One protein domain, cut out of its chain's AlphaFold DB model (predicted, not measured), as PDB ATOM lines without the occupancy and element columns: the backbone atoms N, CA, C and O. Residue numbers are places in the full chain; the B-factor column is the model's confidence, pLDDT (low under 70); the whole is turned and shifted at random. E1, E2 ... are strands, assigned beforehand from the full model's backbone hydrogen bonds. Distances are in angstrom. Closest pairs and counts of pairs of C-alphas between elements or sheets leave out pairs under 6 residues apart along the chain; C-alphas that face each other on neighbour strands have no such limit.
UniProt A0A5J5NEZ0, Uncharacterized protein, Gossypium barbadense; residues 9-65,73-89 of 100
ATOM      1  N   LEU A   9     -11.500  49.205 -25.978       93.25
ATOM      2  CA  LEU A   9     -12.777  49.813 -26.330       93.25
ATOM      3  C   LEU A   9     -13.507  50.214 -25.049       93.25
ATOM      4  O   LEU A   9     -13.898  49.354 -24.265       93.25
ATOM      5  N   LEU A  10     -13.689  51.518 -24.851       92.62
ATOM      6  CA  LEU A  10     -14.367  52.086 -23.688       92.62
ATOM      7  C   LEU A  10     -15.586  52.875 -24.174       92.62
ATOM      8  O   LEU A  10     -15.447  53.823 -24.944       92.62
ATOM      9  N   LEU A  11     -16.774  52.454 -23.753       91.81
ATOM     10  CA  LEU A  11     -18.055  53.103 -24.013       91.81
ATOM     11  C   LEU A  11     -18.670  53.456 -22.659       91.81
ATOM     12  O   LEU A  11     -19.267  52.603 -22.011       91.81
ATOM     13  N   GLU A  12     -18.483  54.689 -22.202       91.69
ATOM     14  CA  GLU A  12     -18.904  55.120 -20.865       91.69
ATOM     15  C   GLU A  12     -19.779  56.367 -20.955       91.69
ATOM     16  O   GLU A  12     -19.461  57.280 -21.713       91.69
ATOM     17  N   GLU A  13     -20.870  56.401 -20.185       92.12
ATOM     18  CA  GLU A  13     -21.746  57.575 -20.036       92.12
ATOM     19  C   GLU A  13     -22.332  58.071 -21.371       92.12
ATOM     20  O   GLU A  13     -22.452  59.270 -21.631       92.12
ATOM     21  N   LEU A  14     -22.728  57.135 -22.241       91.56
ATOM     22  CA  LEU A  14     -23.317  57.434 -23.549       91.56
ATOM     23  C   LEU A  14     -24.822  57.102 -23.570       91.56
ATOM     24  O   LEU A  14     -25.237  56.115 -24.187       91.56
ATOM     25  N   PRO A  15     -25.694  57.946 -22.980       86.44
ATOM     26  CA  PRO A  15     -27.138  57.692 -22.907       86.44
ATOM     27  C   PRO A  15     -27.842  57.723 -24.270       86.44
ATOM     28  O   PRO A  15     -28.966  57.238 -24.405       86.44
ATOM     29  N   GLY A  16     -27.202  58.314 -25.284       87.75
ATOM     30  CA  GLY A  16     -27.691  58.371 -26.661       87.75
ATOM     31  C   GLY A  16     -27.135  57.283 -27.581       87.75
ATOM     32  O   GLY A  16     -27.583  57.193 -28.722       87.75
ATOM     33  N   LEU A  17     -26.173  56.468 -27.129       89.12
ATOM     34  CA  LEU A  17     -25.564  55.450 -27.982       89.12
ATOM     35  C   LEU A  17     -26.504  54.251 -28.123       89.12
ATOM     36  O   LEU A  17     -26.690  53.472 -27.194       89.12
ATOM     37  N   ILE A  18     -27.086  54.109 -29.313       85.12
ATOM     38  CA  ILE A  18     -28.027  53.023 -29.623       85.12
ATOM     39  C   ILE A  18     -27.295  51.799 -30.183       85.12
ATOM     40  O   ILE A  18     -27.619  50.658 -29.850       85.12
ATOM     41  N   GLN A  19     -26.301  52.024 -31.042       83.94
ATOM     42  CA  GLN A  19     -25.559  50.966 -31.722       83.94
ATOM     43  C   GLN A  19     -24.098  51.372 -31.909       83.94
ATOM     44  O   GLN A  19     -23.812  52.489 -32.333       83.94
ATOM     45  N   PHE A  20     -23.186  50.446 -31.620       85.75
ATOM     46  CA  PHE A  20     -21.768  50.565 -31.964       85.75
ATOM     47  C   PHE A  20     -21.442  49.779 -33.242       85.75
ATOM     48  O   PHE A  20     -20.708  50.252 -34.106       85.75
ATOM     49  N   CYS A  21     -22.042  48.595 -33.398       83.94
ATOM     50  CA  CYS A  21     -21.947  47.789 -34.613       83.94
ATOM     51  C   CYS A  21     -23.245  47.923 -35.427       83.94
ATOM     52  O   CYS A  21     -24.317  47.616 -34.897       83.94
ATOM     53  N   PRO A  22     -23.206  48.391 -36.685       78.50
ATOM     54  CA  PRO A  22     -24.409  48.484 -37.505       78.50
ATOM     55  C   PRO A  22     -25.054  47.109 -37.737       78.50
ATOM     56  O   PRO A  22     -24.393  46.069 -37.698       78.50
ATOM     57  N   LYS A  23     -26.364  47.091 -38.008       77.75
ATOM     58  CA  LYS A  23     -27.088  45.851 -38.332       77.75
ATOM     59  C   LYS A  23     -26.457  45.142 -39.536       77.75
ATOM     60  O   LYS A  23     -26.076  45.789 -40.505       77.75
ATOM     61  N   GLY A  24     -26.355  43.815 -39.458       74.25
ATOM     62  CA  GLY A  24     -25.737  42.986 -40.500       74.25
ATOM     63  C   GLY A  24     -24.207  42.938 -40.456       74.25
ATOM     64  O   GLY A  24     -23.608  42.168 -41.199       74.25
ATOM     65  N   TYR A  25     -23.560  43.701 -39.565       81.94
ATOM     66  CA  TYR A  25     -22.115  43.641 -39.387       81.94
ATOM     67  C   TYR A  25     -21.731  42.752 -38.205       81.94
ATOM     68  O   TYR A  25     -22.381  42.712 -37.159       81.94
ATOM     69  N   HIS A  26     -20.622  42.044 -38.390       84.94
ATOM     70  CA  HIS A  26     -19.946  41.279 -37.353       84.94
ATOM     71  C   HIS A  26     -18.533  41.818 -37.211       84.94
ATOM     72  O   HIS A  26     -17.728  41.713 -38.143       84.94
ATOM     73  N   PHE A  27     -18.240  42.445 -36.077       90.25
ATOM     74  CA  PHE A  27     -16.897  42.929 -35.777       90.25
ATOM     75  C   PHE A  27     -16.175  41.937 -34.877       90.25
ATOM     76  O   PHE A  27     -16.770  41.375 -33.959       90.25
ATOM     77  N   VAL A  28     -14.894  41.728 -35.163       91.50
ATOM     78  CA  VAL A  28     -14.008  40.851 -34.396       91.50
ATOM     79  C   VAL A  28     -12.775  41.643 -33.989       91.50
ATOM     80  O   VAL A  28     -12.170  42.322 -34.826       91.50
ATOM     81  N   PHE A  29     -12.379  41.514 -32.728       92.81
ATOM     82  CA  PHE A  29     -11.253  42.215 -32.122       92.81
ATOM     83  C   PHE A  29     -10.240  41.203 -31.559       92.81
ATOM     84  O   PHE A  29     -10.284  40.863 -30.374       92.81
ATOM     85  N   PRO A  30      -9.300  40.704 -32.385       91.50
ATOM     86  CA  PRO A  30      -8.361  39.664 -31.963       91.50
ATOM     87  C   PRO A  30      -7.388  40.113 -30.865       91.50
ATOM     88  O   PRO A  30      -6.958  39.313 -30.034       91.50
ATOM     89  N   LYS A  31      -7.034  41.404 -30.837       93.19
ATOM     90  CA  LYS A  31      -6.090  41.976 -29.863       93.19
ATOM     91  C   LYS A  31      -6.757  42.727 -28.708       93.19
ATOM     92  O   LYS A  31      -6.053  43.387 -27.957       93.19
ATOM     93  N   MET A  32      -8.076  42.606 -28.524       93.06
ATOM     94  CA  MET A  32      -8.771  43.297 -27.434       93.06
ATOM     95  C   MET A  32      -8.216  42.875 -26.068       93.06
ATOM     96  O   MET A  32      -8.316  41.713 -25.677       93.06
ATOM     97  N   MET A  33      -7.653  43.827 -25.341       92.19
ATOM     98  CA  MET A  33      -7.150  43.697 -23.979       92.19
ATOM     99  C   MET A  33      -8.148  44.209 -22.947       92.19
ATOM    100  O   MET A  33      -8.153  43.697 -21.832       92.19
ATOM    101  N   GLU A  34      -8.972  45.194 -23.310       91.75
ATOM    102  CA  GLU A  34      -9.927  45.841 -22.412       91.75
ATOM    103  C   GLU A  34     -11.208  46.222 -23.163       91.75
ATOM    104  O   GLU A  34     -11.161  46.858 -24.218       91.75
ATOM    105  N   LEU A  35     -12.354  45.837 -22.612       91.94
ATOM    106  CA  LEU A  35     -13.678  46.236 -23.058       91.94
ATOM    107  C   LEU A  35     -14.452  46.741 -21.847       91.94
ATOM    108  O   LEU A  35     -14.731  45.977 -20.925       91.94
ATOM    109  N   LYS A  36     -14.860  48.003 -21.894       90.88
ATOM    110  CA  LYS A  36     -15.705  48.604 -20.873       90.88
ATOM    111  C   LYS A  36     -16.942  49.197 -21.515       90.88
ATOM    112  O   LYS A  36     -16.839  49.972 -22.462       90.88
ATOM    113  N   VAL A  37     -18.104  48.831 -21.000       90.25
ATOM    114  CA  VAL A  37     -19.389  49.428 -21.353       90.25
ATOM    115  C   VAL A  37     -20.046  49.833 -20.049       90.25
ATOM    116  O   VAL A  37     -20.307  48.977 -19.213       90.25
ATOM    117  N   ARG A  38     -20.282  51.122 -19.836       89.94
ATOM    118  CA  ARG A  38     -20.885  51.629 -18.604       89.94
ATOM    119  C   ARG A  38     -21.875  52.739 -18.918       89.94
ATOM    120  O   ARG A  38     -21.612  53.572 -19.779       89.94
ATOM    121  N   ASP A  39     -23.021  52.737 -18.244       89.00
ATOM    122  CA  ASP A  39     -24.025  53.807 -18.342       89.00
ATOM    123  C   ASP A  39     -24.451  54.105 -19.796       89.00
ATOM    124  O   ASP A  39     -24.632  55.249 -20.215       89.00
ATOM    125  N   CYS A  40     -24.627  53.034 -20.579       89.94
ATOM    126  CA  CYS A  40     -25.096  53.064 -21.966       89.94
ATOM    127  C   CYS A  40     -26.489  52.404 -22.092       89.94
ATOM    128  O   CYS A  40     -26.622  51.364 -22.736       89.94
ATOM    129  N   PRO A  41     -27.554  52.982 -21.498       85.00
ATOM    130  CA  PRO A  41     -28.869  52.344 -21.334       85.00
ATOM    131  C   PRO A  41     -29.639  52.065 -22.634       85.00
ATOM    132  O   PRO A  41     -30.660  51.381 -22.611       85.00
ATOM    133  N   LYS A  42     -29.220  52.650 -23.761       86.94
ATOM    134  CA  LYS A  42     -29.852  52.441 -25.076       86.94
ATOM    135  C   LYS A  42     -29.049  51.503 -25.973       86.94
ATOM    136  O   LYS A  42     -29.470  51.260 -27.104       86.94
ATOM    137  N   LEU A  43     -27.910  50.993 -25.501       87.50
ATOM    138  CA  LEU A  43     -27.008  50.206 -26.324       87.50
ATOM    139  C   LEU A  43     -27.610  48.829 -26.617       87.50
ATOM    140  O   LEU A  43     -27.846  48.013 -25.732       87.50
ATOM    141  N   THR A  44     -27.808  48.557 -27.903       84.94
ATOM    142  CA  THR A  44     -28.358  47.286 -28.412       84.94
ATOM    143  C   THR A  44     -27.287  46.339 -28.954       84.94
ATOM    144  O   THR A  44     -27.583  45.249 -29.454       84.94
ATOM    145  N   THR A  45     -26.028  46.760 -28.872       85.88
ATOM    146  CA  THR A  45     -24.870  45.983 -29.288       85.88
ATOM    147  C   THR A  45     -24.449  45.039 -28.167       85.88
ATOM    148  O   THR A  45     -24.170  45.484 -27.059       85.88
ATOM    149  N   GLY A  46     -24.397  43.745 -28.471       86.31
ATOM    150  CA  GLY A  46     -23.895  42.715 -27.573       86.31
ATOM    151  C   GLY A  46     -22.438  42.378 -27.866       86.31
ATOM    152  O   GLY A  46     -21.995  42.421 -29.022       86.31
ATOM    153  N   PHE A  47     -21.716  42.017 -26.809       88.19
ATOM    154  CA  PHE A  47     -20.331  41.565 -26.878       88.19
ATOM    155  C   PHE A  47     -20.206  40.147 -26.316       88.19
ATOM    156  O   PHE A  47     -20.870  39.797 -25.339       88.19
ATOM    157  N   PHE A  48     -19.370  39.326 -26.945       87.19
ATOM    158  CA  PHE A  48     -19.119  37.941 -26.535       87.19
ATOM    159  C   PHE A  48     -17.721  37.491 -26.958       87.19
ATOM    160  O   PHE A  48     -17.075  38.163 -27.764       87.19
ATOM    161  N   ILE A  49     -17.258  36.369 -26.410       86.56
ATOM    162  CA  ILE A  49     -15.960  35.774 -26.738       86.56
ATOM    163  C   ILE A  49     -16.148  34.422 -27.434       86.56
ATOM    164  O   ILE A  49     -17.004  33.633 -27.033       86.56
ATOM    165  N   ASP A  50     -15.343  34.157 -28.465       85.56
ATOM    166  CA  ASP A  50     -15.270  32.847 -29.123       85.56
ATOM    167  C   ASP A  50     -14.226  31.909 -28.484       85.56
ATOM    168  O   ASP A  50     -13.504  32.250 -27.542       85.56
ATOM    169  N   SER A  51     -14.112  30.698 -29.026       82.25
ATOM    170  CA  SER A  51     -13.114  29.707 -28.603       82.25
ATOM    171  C   SER A  51     -11.658  30.148 -28.813       82.25
ATOM    172  O   SER A  51     -10.760  29.600 -28.175       82.25
ATOM    173  N   GLN A  52     -11.407  31.152 -29.660       84.06
ATOM    174  CA  GLN A  52     -10.081  31.725 -29.912       84.06
ATOM    175  C   GLN A  52      -9.763  32.904 -28.979       84.06
ATOM    176  O   GLN A  52      -8.734  33.561 -29.141       84.06
ATOM    177  N   ALA A  53     -10.619  33.161 -27.984       84.38
ATOM    178  CA  ALA A  53     -10.530  34.302 -27.079       84.38
ATOM    179  C   ALA A  53     -10.615  35.665 -27.796       84.38
ATOM    180  O   ALA A  53     -10.113  36.678 -27.296       84.38
ATOM    181  N   PHE A  54     -11.244  35.713 -28.971       89.75
ATOM    182  CA  PHE A  54     -11.504  36.956 -29.682       89.75
ATOM    183  C   PHE A  54     -12.803  37.573 -29.197       89.75
ATOM    184  O   PHE A  54     -13.797  36.888 -28.979       89.75
ATOM    185  N   VAL A  55     -12.798  38.896 -29.041       90.19
ATOM    186  CA  VAL A  55     -14.013  39.627 -28.690       90.19
ATOM    187  C   VAL A  55     -14.791  39.906 -29.966       90.19
ATOM    188  O   VAL A  55     -14.258  40.457 -30.932       90.19
ATOM    189  N   HIS A  56     -16.064  39.546 -29.955       90.69
ATOM    190  CA  HIS A  56     -17.007  39.777 -31.030       90.69
ATOM    191  C   HIS A  56     -18.044  40.804 -30.623       90.69
ATOM    192  O   HIS A  56     -18.358  40.982 -29.448       90.69
ATOM    193  N   CYS A  57     -18.592  41.468 -31.630       87.88
ATOM    194  CA  CYS A  57     -19.594  42.496 -31.460       87.88
ATOM    195  C   CYS A  57     -20.682  42.331 -32.524       87.88
ATOM    196  O   CYS A  57     -20.394  42.295 -33.728       87.88
ATOM    197  N   LYS A  58     -21.929  42.184 -32.060       83.75
ATOM    198  CA  LYS A  58     -23.117  41.960 -32.896       83.75
ATOM    199  C   LYS A  58     -24.313  42.688 -32.290       83.75
ATOM    200  O   LYS A  58     -24.507  42.686 -31.079       83.75
ATOM    201  N   THR A  59     -25.124  43.314 -33.128       80.06
ATOM    202  CA  THR A  59     -26.331  44.016 -32.672       80.06
ATOM    203  C   THR A  59     -27.512  43.061 -32.611       80.06
ATOM    204  O   THR A  59     -27.657  42.191 -33.474       80.06
ATOM    205  N   LYS A  60     -28.356  43.210 -31.580       67.00
ATOM    206  CA  LYS A  60     -29.605  42.452 -31.470       67.00
ATOM    207  C   LYS A  60     -30.450  42.730 -32.709       67.00
ATOM    208  O   LYS A  60     -30.724  43.885 -33.032       67.00
ATOM    209  N   VAL A  61     -30.871  41.677 -33.400       57.78
ATOM    210  CA  VAL A  61     -31.860  41.802 -34.469       57.78
ATOM    211  C   VAL A  61     -33.212  41.988 -33.773       57.78
ATOM    212  O   VAL A  61     -33.655  41.059 -33.094       57.78
ATOM    213  N   PRO A  62     -33.884  43.154 -33.847       48.69
ATOM    214  CA  PRO A  62     -35.313  43.162 -33.595       48.69
ATOM    215  C   PRO A  62     -35.917  42.304 -34.702       48.69
ATOM    216  O   PRO A  62     -35.766  42.633 -35.877       48.69
ATOM    217  N   TYR A  63     -36.501  41.167 -34.332       44.97
ATOM    218  CA  TYR A  63     -37.245  40.316 -35.250       44.97
ATOM    219  C   TYR A  63     -38.376  41.152 -35.858       44.97
ATOM    220  O   TYR A  63     -39.424  41.334 -35.252       44.97
ATOM    221  N   LEU A  64     -38.122  41.723 -37.026       42.78
ATOM    222  CA  LEU A  64     -39.120  42.254 -37.935       42.78
ATOM    223  C   LEU A  64     -38.721  41.688 -39.291       42.78
ATOM    224  O   LEU A  64     -37.814  42.197 -39.935       42.78
ATOM    225  N   VAL A  65     -39.315  40.524 -39.563       51.25
ATOM    226  CA  VAL A  65     -39.517  39.852 -40.850       51.25
ATOM    227  C   VAL A  65     -38.764  40.479 -42.025       51.25
ATOM    228  O   VAL A  65     -39.170  41.519 -42.520       51.25
ATOM    229  N   SER A  73     -28.578  30.419 -37.423       47.12
ATOM    230  CA  SER A  73     -29.533  30.260 -36.334       47.12
ATOM    231  C   SER A  73     -28.985  29.277 -35.303       47.12
ATOM    232  O   SER A  73     -29.407  28.131 -35.289       47.12
ATOM    233  N   THR A  74     -28.086  29.718 -34.417       35.28
ATOM    234  CA  THR A  74     -27.854  29.017 -33.129       35.28
ATOM    235  C   THR A  74     -27.247  29.868 -32.005       35.28
ATOM    236  O   THR A  74     -27.220  29.427 -30.862       35.28
ATOM    237  N   THR A  75     -26.830  31.115 -32.244       41.62
ATOM    238  CA  THR A  75     -25.823  31.751 -31.360       41.62
ATOM    239  C   THR A  75     -26.293  33.008 -30.609       41.62
ATOM    240  O   THR A  75     -25.492  33.718 -30.007       41.62
ATOM    241  N   VAL A  76     -27.586  33.352 -30.651       47.88
ATOM    242  CA  VAL A  76     -28.085  34.666 -30.169       47.88
ATOM    243  C   VAL A  76     -28.377  34.701 -28.659       47.88
ATOM    244  O   VAL A  76     -28.522  35.780 -28.091       47.88
ATOM    245  N   GLN A  77     -28.431  33.555 -27.977       47.88
ATOM    246  CA  GLN A  77     -28.903  33.504 -26.585       47.88
ATOM    247  C   GLN A  77     -27.882  33.967 -25.534       47.88
ATOM    248  O   GLN A  77     -28.288  34.308 -24.429       47.88
ATOM    249  N   ASN A  78     -26.592  34.052 -25.872       49.84
ATOM    250  CA  ASN A  78     -25.542  34.250 -24.869       49.84
ATOM    251  C   ASN A  78     -24.875  35.627 -24.883       49.84
ATOM    252  O   ASN A  78     -24.043  35.871 -24.027       49.84
ATOM    253  N   ALA A  79     -25.172  36.538 -25.812       54.47
ATOM    254  CA  ALA A  79     -24.519  37.852 -25.782       54.47
ATOM    255  C   ALA A  79     -25.044  38.702 -24.605       54.47
ATOM    256  O   ALA A  79     -26.254  38.804 -24.407       54.47
ATOM    257  N   ILE A  80     -24.141  39.328 -23.833       60.16
ATOM    258  CA  ILE A  80     -24.527  40.296 -22.795       60.16
ATOM    259  C   ILE A  80     -25.024  41.546 -23.516       60.16
ATOM    260  O   ILE A  80     -24.270  42.197 -24.246       60.16
ATOM    261  N   PHE A  81     -26.299  41.867 -23.327       62.28
ATOM    262  CA  PHE A  81     -26.921  43.070 -23.864       62.28
ATOM    263  C   PHE A  81     -27.307  43.986 -22.712       62.28
ATOM    264  O   PHE A  81     -27.927  43.529 -21.758       62.28
ATOM    265  N   ASN A  82     -27.039  45.284 -22.858       58.12
ATOM    266  CA  ASN A  82     -27.581  46.311 -21.966       58.12
ATOM    267  C   ASN A  82     -27.180  46.168 -20.478       58.12
ATOM    268  O   ASN A  82     -27.902  46.619 -19.591       58.12
ATOM    269  N   GLU A  83     -26.027  45.561 -20.204       69.19
ATOM    270  CA  GLU A  83     -25.424  45.525 -18.872       69.19
ATOM    271  C   GLU A  83     -24.090  46.266 -18.882       69.19
ATOM    272  O   GLU A  83     -23.459  46.436 -19.931       69.19
ATOM    273  N   ASN A  84     -23.659  46.704 -17.699       83.38
ATOM    274  CA  ASN A  84     -22.326  47.255 -17.544       83.38
ATOM    275  C   ASN A  84     -21.305  46.128 -17.755       83.38
ATOM    276  O   ASN A  84     -21.253  45.175 -16.982       83.38
ATOM    277  N   ILE A  85     -20.494  46.247 -18.800       86.56
ATOM    278  CA  ILE A  85     -19.417  45.314 -19.113       86.56
ATOM    279  C   ILE A  85     -18.128  45.899 -18.553       86.56
ATOM    280  O   ILE A  85     -17.762  47.031 -18.861       86.56
ATOM    281  N   ASP A  86     -17.425  45.107 -17.757       88.44
ATOM    282  CA  ASP A  86     -16.052  45.380 -17.351       88.44
ATOM    283  C   ASP A  86     -15.235  44.127 -17.654       88.44
ATOM    284  O   ASP A  86     -15.303  43.119 -16.943       88.44
ATOM    285  N   TRP A  87     -14.558  44.151 -18.801       88.81
ATOM    286  CA  TRP A  87     -13.763  43.039 -19.276       88.81
ATOM    287  C   TRP A  87     -12.324  43.433 -19.534       88.81
ATOM    288  O   TRP A  87     -12.039  44.393 -20.244       88.81
ATOM    289  N   SER A  88     -11.400  42.619 -19.031       88.06
ATOM    290  CA  SER A  88     -10.022  42.668 -19.486       88.06
ATOM    291  C   SER A  88      -9.451  41.271 -19.658       88.06
ATOM    292  O   SER A  88      -9.785  40.332 -18.935       88.06
ATOM    293  N   ARG A  89      -8.518  41.145 -20.595       83.56
ATOM    294  CA  ARG A  89      -7.859  39.877 -20.909       83.56
ATOM    295  C   ARG A  89      -7.058  39.309 -19.732       83.56
ATOM    296  O   ARG A  89      -6.839  38.104 -19.656       83.56
TER     297      ARG A  89
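AT A GLANCE: This is residues 9 to 65 and 73 to 89 of the 100 residues of an uncharacterized protein of Gossypium barbadense (UniProt A0A5J5NEZ0). Little regular structure is here: two small three-stranded sheets stand partly face to face, loosely formed, with loops between them. The printed part has 74 residues, 26 in six named strands, E1 to E6, with no named helix: all strand. E2, E5, E4 is antiparallel; E1, E3, E6 is mixed. It is compact, radius of gyration of the C-alphas 12.1 A, spanning 37 by 30 by 18 A.

IN THESE COORDINATES: Find E5, residues 55 to 59, 13.7 A; then E4, 45 to 49, 13.8 A, and E2, 27 to 29. E1, 9 to 12, begins at C-alpha 9 (-12.777, 49.813, -26.330). E3 is 34 to 38, 13.0 A; E6, 85 to 88, ends at C-alpha 88 (-10.022, 42.668, -19.486).

HOW THE PARTS SIT: Look at the hairpin E4 and E5: N 46 and O 58 are 2.8 A apart. Antiparallel E2 has N 29 and O 55 at 2.8 A. E3 is parallel to E1, N 11 and O 36 at 2.8 A, and antiparallel to E6, N 35 and O 87 at 2.8 A. E3 and E5 are apart.

THE WHOLE: C-alphas 65 and 73 are 14.6 A apart across the cut, residues 66 to 72. E1 to E2 is a long link. Residues 60 to 65 and 73 to 83 have pLDDT under 70.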